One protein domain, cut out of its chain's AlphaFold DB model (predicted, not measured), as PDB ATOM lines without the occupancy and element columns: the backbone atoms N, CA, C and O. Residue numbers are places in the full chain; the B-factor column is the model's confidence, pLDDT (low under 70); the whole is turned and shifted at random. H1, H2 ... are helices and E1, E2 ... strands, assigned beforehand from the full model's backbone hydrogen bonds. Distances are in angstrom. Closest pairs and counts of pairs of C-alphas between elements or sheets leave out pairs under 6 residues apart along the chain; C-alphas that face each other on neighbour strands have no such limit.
ATOM      1  N   SER A   8     165.697 -19.457  97.700       83.25
ATOM      2  CA  SER A   8     164.471 -20.072  97.169       83.25
ATOM      3  C   SER A   8     163.204 -19.292  97.555       83.25
ATOM      4  O   SER A   8     162.345 -19.009  96.716       83.25
ATOM      5  N   THR A   9     163.105 -18.854  98.813       85.56
ATOM      6  CA  THR A   9     161.999 -18.018  99.304       85.56
ATOM      7  C   THR A   9     162.041 -16.622  98.688       85.56
ATOM      8  O   THR A   9     161.001 -16.091  98.292       85.56
ATOM      9  N   VAL A  10     163.236 -16.039  98.567       84.69
ATOM     10  CA  VAL A  10     163.441 -14.734  97.922       84.69
ATOM     11  C   VAL A  10     162.998 -14.779  96.466       84.69
ATOM     12  O   VAL A  10     162.260 -13.900  96.030       84.69
ATOM     13  N   ARG A  11     163.361 -15.837  95.742       82.94
ATOM     14  CA  ARG A  11     162.957 -16.069  94.355       82.94
ATOM     15  C   ARG A  11     161.451 -16.243  94.209       82.94
ATOM     16  O   ARG A  11     160.854 -15.639  93.321       82.94
ATOM     17  N   ALA A  12     160.820 -17.021  95.087       84.69
ATOM     18  CA  ALA A  12     159.370 -17.194  95.072       84.69
ATOM     19  C   ALA A  12     158.638 -15.855  95.277       84.69
ATOM     20  O   ALA A  12     157.693 -15.551  94.549       84.69
ATOM     21  N   ARG A  13     159.106 -15.023  96.217       83.69
ATOM     22  CA  ARG A  13     158.559 -13.676  96.446       83.69
ATOM     23  C   ARG A  13     158.837 -12.727  95.283       83.69
ATOM     24  O   ARG A  13     157.940 -12.002  94.874       83.69
ATOM     25  N   ALA A  14     160.044 -12.749  94.731       83.06
ATOM     26  CA  ALA A  14     160.409 -11.938  93.576       83.06
ATOM     27  C   ALA A  14     159.518 -12.268  92.366       83.06
ATOM     28  O   ALA A  14     158.960 -11.363  91.752       83.06
ATOM     29  N   SER A  15     159.261 -13.557  92.124       81.69
ATOM     30  CA  SER A  15     158.311 -14.029  91.111       81.69
ATOM     31  C   SER A  15     156.884 -13.516  91.357       81.69
ATOM     32  O   SER A  15     156.251 -13.000  90.438       81.69
ATOM     33  N   GLN A  16     156.394 -13.562  92.604       83.94
ATOM     34  CA  GLN A  16     155.080 -13.000  92.965       83.94
ATOM     35  C   GLN A  16     154.991 -11.482  92.746       83.94
ATOM     36  O   GLN A  16     153.921 -10.970  92.432       83.94
ATOM     37  N   LEU A  17     156.105 -10.768  92.905       81.12
ATOM     38  CA  LEU A  17     156.198  -9.322  92.701       81.12
ATOM     39  C   LEU A  17     156.445  -8.932  91.233       81.12
ATOM     40  O   LEU A  17     156.557  -7.746  90.936       81.12
ATOM     41  N   GLY A  18     156.562  -9.901  90.318       77.69
ATOM     42  CA  GLY A  18     156.925  -9.650  88.920       77.69
ATOM     43  C   GLY A  18     158.395  -9.261  88.720       77.69
ATOM     44  O   GLY A  18     158.789  -8.886  87.618       77.69
ATOM     45  N   ILE A  19     159.218  -9.382  89.763       72.12
ATOM     46  CA  ILE A  19     160.674  -9.234  89.725       72.12
ATOM     47  C   ILE A  19     161.231 -10.593  89.294       72.12
ATOM     48  O   ILE A  19     161.754 -11.370  90.093       72.12
ATOM     49  N   SER A  20     161.008 -10.944  88.030       67.06
ATOM     50  CA  SER A  20     161.612 -12.143  87.457       67.06
ATOM     51  C   SER A  20     163.052 -11.809  87.067       67.06
ATOM     52  O   SER A  20     163.242 -10.824  86.350       67.06
ATOM     53  N   PRO A  21     164.056 -12.572  87.530       63.53
ATOM     54  CA  PRO A  21     165.418 -12.382  87.061       63.53
ATOM     55  C   PRO A  21     165.450 -12.562  85.540       63.53
ATOM     56  O   PRO A  21     164.971 -13.569  85.007       63.53
ATOM     57  N   VAL A  22     165.977 -11.562  84.838       66.19
ATOM     58  CA  VAL A  22     166.261 -11.647  83.403       66.19
ATOM     59  C   VAL A  22     167.289 -12.765  83.198       66.19
ATOM     60  O   VAL A  22     168.038 -13.100  84.104       66.19
ATOM     61  N   SER A  23     167.352 -13.374  82.012       63.66
ATOM     62  CA  SER A  23     168.231 -14.530  81.737       63.66
ATOM     63  C   SER A  23     169.728 -14.330  82.067       63.66
ATOM     64  O   SER A  23     170.460 -15.317  82.079       63.66
ATOM     65  N   ASN A  24     170.184 -13.092  82.295       67.00
ATOM     66  CA  ASN A  24     171.558 -12.749  82.678       67.00
ATOM     67  C   ASN A  24     171.720 -12.389  84.162       67.00
ATOM     68  O   ASN A  24     172.835 -12.114  84.603       67.00
ATOM     69  N   ASP A  25     170.631 -12.385  84.922       73.94
ATOM     70  CA  ASP A  25     170.636 -11.999  86.318       73.94
ATOM     71  C   ASP A  25     171.110 -13.164  87.194       73.94
ATOM     72  O   ASP A  25     170.701 -14.318  87.041       73.94
ATOM     73  N   MET A  26     171.975 -12.847  88.145       77.81
ATOM     74  CA  MET A  26     172.582 -13.770  89.086       77.81
ATOM     75  C   MET A  26     171.807 -13.777  90.407       77.81
ATOM     76  O   MET A  26     171.524 -12.740  91.011       77.81
ATOM     77  N   GLU A  27     171.488 -14.979  90.879       83.94
ATOM     78  CA  GLU A  27     170.925 -15.222  92.206       83.94
ATOM     79  C   GLU A  27     172.049 -15.737  93.116       83.94
ATOM     80  O   GLU A  27     172.747 -16.690  92.762       83.94
ATOM     81  N   ILE A  28     172.261 -15.121  94.282       85.75
ATOM     82  CA  ILE A  28     173.385 -15.475  95.160       85.75
ATOM     83  C   ILE A  28     172.998 -15.467  96.639       85.75
ATOM     84  O   ILE A  28     172.252 -14.617  97.110       85.75
ATOM     85  N   GLU A  29     173.544 -16.397  97.415       85.75
ATOM     86  CA  GLU A  29     173.426 -16.353  98.874       85.75
ATOM     87  C   GLU A  29     174.411 -15.331  99.466       85.75
ATOM     88  O   GLU A  29     175.561 -15.218  99.033       85.75
ATOM     89  N   GLY A  30     174.000 -14.617 100.511       82.75
ATOM     90  CA  GLY A  30     174.794 -13.568 101.153       82.75
ATOM     91  C   GLY A  30     176.134 -14.074 101.696       82.75
ATOM     92  O   GLY A  30     177.119 -13.335 101.727       82.75
ATOM     93  N   GLU A  31     176.215 -15.354 102.068       83.50
ATOM     94  CA  GLU A  31     177.477 -16.008 102.423       83.50
ATOM     95  C   GLU A  31     178.425 -16.136 101.222       83.50
ATOM     96  O   GLU A  31     179.613 -15.839 101.344       83.50
ATOM     97  N   VAL A  32     177.908 -16.532 100.058       83.50
ATOM     98  CA  VAL A  32     178.698 -16.650  98.825       83.50
ATOM     99  C   VAL A  32     179.174 -15.266  98.395       83.50
ATOM    100  O   VAL A  32     180.354 -15.095  98.100       83.50
ATOM    101  N   PHE A  33     178.310 -14.253  98.484       82.81
ATOM    102  CA  PHE A  33     178.676 -12.866  98.196       82.81
ATOM    103  C   PHE A  33     179.804 -12.340  99.099       82.81
ATOM    104  O   PHE A  33     180.691 -11.623  98.642       82.81
ATOM    105  N   ARG A  34     179.831 -12.727 100.379       81.44
ATOM    106  CA  ARG A  34     180.911 -12.350 101.311       81.44
ATOM    107  C   ARG A  34     182.255 -12.984 100.980       81.44
ATOM    108  O   ARG A  34     183.284 -12.393 101.297       81.44
ATOM    109  N   ARG A  35     182.241 -14.174 100.377       85.19
ATOM    110  CA  ARG A  35     183.454 -14.883  99.944       85.19
ATOM    111  C   ARG A  35     184.048 -14.287  98.666       85.19
ATOM    112  O   ARG A  35     185.223 -14.517  98.405       85.19
ATOM    113  N   LEU A  36     183.270 -13.510  97.905       81.88
ATOM    114  CA  LEU A  36     183.768 -12.792  96.735       81.88
ATOM    115  C   LEU A  36     184.758 -11.699  97.145       81.88
ATOM    116  O   LEU A  36     184.557 -10.970  98.133       81.88
ATOM    117  N   ASN A  37     185.809 -11.556  96.342       83.38
ATOM    118  CA  ASN A  37     186.749 -10.452  96.488       83.38
ATOM    119  C   ASN A  37     186.121  -9.120  96.021       83.38
ATOM    120  O   ASN A  37     185.031  -9.094  95.451       83.38
ATOM    121  N   SER A  38     186.779  -7.991  96.299       79.75
ATOM    122  CA  SER A  38     186.211  -6.665  96.004       79.75
ATOM    123  C   SER A  38     185.945  -6.438  94.512       79.75
ATOM    124  O   SER A  38     184.947  -5.812  94.167       79.75
ATOM    125  N   MET A  39     186.812  -6.960  93.642       82.75
ATOM    126  CA  MET A  39     186.697  -6.810  92.191       82.75
ATOM    127  C   MET A  39     185.553  -7.666  91.644       82.75
ATOM    128  O   MET A  39     184.727  -7.178  90.884       82.75
ATOM    129  N   GLU A  40     185.435  -8.906  92.119       82.62
ATOM    130  CA  GLU A  40     184.303  -9.778  91.798       82.62
ATOM    131  C   GLU A  40     182.973  -9.232  92.313       82.62
ATOM    132  O   GLU A  40     181.949  -9.434  91.670       82.62
ATOM    133  N   ARG A  41     182.960  -8.563  93.473       80.75
ATOM    134  CA  ARG A  41     181.737  -7.932  93.984       80.75
ATOM    135  C   ARG A  41     181.300  -6.765  93.125       80.75
ATOM    136  O   ARG A  41     180.104  -6.641  92.926       80.75
ATOM    137  N   GLN A  42     182.226  -5.936  92.651       79.00
ATOM    138  CA  GLN A  42     181.892  -4.837  91.742       79.00
ATOM    139  C   GLN A  42     181.398  -5.359  90.393       79.00
ATOM    140  O   GLN A  42     180.361  -4.914  89.930       79.00
ATOM    141  N   ASP A  43     182.082  -6.349  89.821       81.38
ATOM    142  CA  ASP A  43     181.712  -6.945  88.531       81.38
ATOM    143  C   ASP A  43     180.350  -7.657  88.583       81.38
ATOM    144  O   ASP A  43     179.504  -7.495  87.708       81.38
ATOM    145  N   LYS A  44     180.095  -8.406  89.663       77.50
ATOM    146  CA  LYS A  44     178.856  -9.178  89.824       77.50
ATOM    147  C   LYS A  44     177.716  -8.364  90.430       77.50
ATOM    148  O   LYS A  44     176.581  -8.814  90.347       77.50
ATOM    149  N   MET A  45     177.977  -7.203  91.038       75.50
ATOM    150  CA  MET A  45     176.951  -6.365  91.682       75.50
ATOM    151  C   MET A  45     175.840  -5.994  90.708       75.50
ATOM    152  O   MET A  45     174.673  -6.232  91.008       75.50
ATOM    153  N   ASP A  46     176.216  -5.510  89.522       76.50
ATOM    154  CA  ASP A  46     175.269  -5.119  88.474       76.50
ATOM    155  C   ASP A  46     174.497  -6.312  87.896       76.50
ATOM    156  O   ASP A  46     173.430  -6.143  87.311       76.50
ATOM    157  N   MET A  47     175.014  -7.529  88.083       80.00
ATOM    158  CA  MET A  47     174.360  -8.761  87.653       80.00
ATOM    159  C   MET A  47     173.480  -9.376  88.746       80.00
ATOM    160  O   MET A  47     172.669 -10.241  88.436       80.00
ATOM    161  N   ILE A  48     173.620  -9.002  90.023       81.94
ATOM    162  CA  ILE A  48     172.878  -9.647  91.116       81.94
ATOM    163  C   ILE A  48     171.476  -9.045  91.239       81.94
ATOM    164  O   ILE A  48     171.280  -7.991  91.845       81.94
ATOM    165  N   SER A  49     170.470  -9.780  90.764       79.75
ATOM    166  CA  SER A  49     169.068  -9.385  90.957       79.75
ATOM    167  C   SER A  49     168.480  -9.874  92.269       79.75
ATOM    168  O   SER A  49     167.597  -9.208  92.819       79.75
ATOM    169  N   LEU A  50     168.948 -11.006  92.808       80.88
ATOM    170  CA  LEU A  50     168.417 -11.602  94.038       80.88
ATOM    171  C   LEU A  50     169.532 -12.013  95.000       80.88
ATOM    172  O   LEU A  50     170.462 -12.722  94.618       80.88
ATOM    173  N   MET A  51     169.391 -11.620  96.269       83.69
ATOM    174  CA  MET A  51     170.262 -12.081  97.348       83.69
ATOM    175  C   MET A  51     169.458 -12.632  98.530       83.69
ATOM    176  O   MET A  51     168.635 -11.923  99.110       83.69
ATOM    177  N   GLY A  52     169.714 -13.894  98.875       83.19
ATOM    178  CA  GLY A  52     169.181 -14.574 100.062       83.19
ATOM    179  C   GLY A  52     170.184 -14.578 101.213       83.19
ATOM    180  O   GLY A  52     171.350 -14.232 101.016       83.19
ATOM    181  N   ARG A  53     169.739 -14.922 102.428       83.75
ATOM    182  CA  ARG A  53     170.560 -15.017 103.654       83.75
ATOM    183  C   ARG A  53     171.497 -13.826 103.851       83.75
ATOM    184  O   ARG A  53     172.628 -13.961 104.335       83.75
ATOM    185  N   SER A  54     171.042 -12.638 103.461       72.50
ATOM    186  CA  SER A  54     171.766 -11.411 103.743       72.50
ATOM    187  C   SER A  54     171.597 -11.111 105.232       72.50
ATOM    188  O   SER A  54     170.468 -11.072 105.701       72.50
ATOM    189  N   PRO A  55     172.659 -10.896 106.007       63.38
ATOM    190  CA  PRO A  55     172.498 -10.473 107.391       63.38
ATOM    191  C   PRO A  55     171.991  -9.032 107.442       63.38
ATOM    192  O   PRO A  55     172.495  -8.201 106.685       63.38
ATOM    193  N   LEU A  56     171.092  -8.721 108.382       54.53
ATOM    194  CA  LEU A  56     170.539  -7.388 108.697       54.53
ATOM    195  C   LEU A  56     171.482  -6.181 108.507       54.53
ATOM    196  O   LEU A  56     171.034  -5.117 108.094       54.53
ATOM    197  N   ARG A  57     172.793  -6.324 108.757       52.22
ATOM    198  CA  ARG A  57     173.785  -5.238 108.595       52.22
ATOM    199  C   ARG A  57     174.166  -4.926 107.136       52.22
ATOM    200  O   ARG A  57     174.814  -3.917 106.884       52.22
ATOM    201  N   THR A  58     173.797  -5.785 106.192       53.84
ATOM    202  CA  THR A  58     174.056  -5.632 104.750       53.84
ATOM    203  C   THR A  58     172.838  -5.074 104.007       53.84
ATOM    204  O   THR A  58     172.950  -4.693 102.844       53.84
ATOM    205  N   SER A  59     171.677  -5.011 104.663       50.72
ATOM    206  CA  SER A  59     170.479  -4.433 104.067       50.72
ATOM    207  C   SER A  59     170.628  -2.907 104.060       50.72
ATOM    208  O   SER A  59     170.848  -2.285 105.095       50.72
TER     209      SER A  59
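AT A GLANCE: This is residues 8 to 59 of the 65 residues of the protein "Calcium-transporting ATPase 12 plasma membrane-type isoform X1" of Prunus yedoensis var. nudiflora (UniProt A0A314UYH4). What is the shape? Two short strands side by side, E1 and E2, make the middle, with H1 on one side and H2 and H3 on the opposite side. What is printed? There are 52 residues, with H1, E1, H2, H3, E2 in order; the sheet E1 E2 is parallel, the class mixed. The whole is compact, radius of gyration of the C-alphas 11.3 A, spanning 32 by 25 by 15 A.

IN THESE COORDINATES: What comes first? H1, residues 8 to 16, spans 12.5 A from C-alpha 8 at (164.471, -20.072, 97.169). What follows? E1 is residues 26 to 29, 10.2 A; H2 30 to 35, 8.8 A; H3 38 to 45, 10.2 A; E2 48 to 52, 10.9 A, ending at C-alpha 52 (169.181, -14.574, 100.062).

HOW THE PARTS SIT: How do the strands pair? E1 and E2 are parallel at 23 degrees; N 28 and O 50, 3.0 A, are within hydrogen-bond range. With H2 and H3 between, they form a strand-helix-strand unit, two parallel neighbours joined through helices, its crossover right-handed. And the helices? H2 and H3 are close but not clearly touching, closest C-alphas Phe 33 and Arg 41, 7.2 A. H1 is apart from both; its closest C-alpha pair with E2 is Val 10 and Gly 52, 6.1 A. Every O i to N i+4 pair in H1, H2 and H3 is within range.

THE WHOLE: How large is it? The farthest C-alphas, Gln 16 and Met 39, are 32.2 A apart. Any cut or low confidence? The printed part has no cut and no long link; residues 20 to 24 and 55 to 59 have pLDDT under 70.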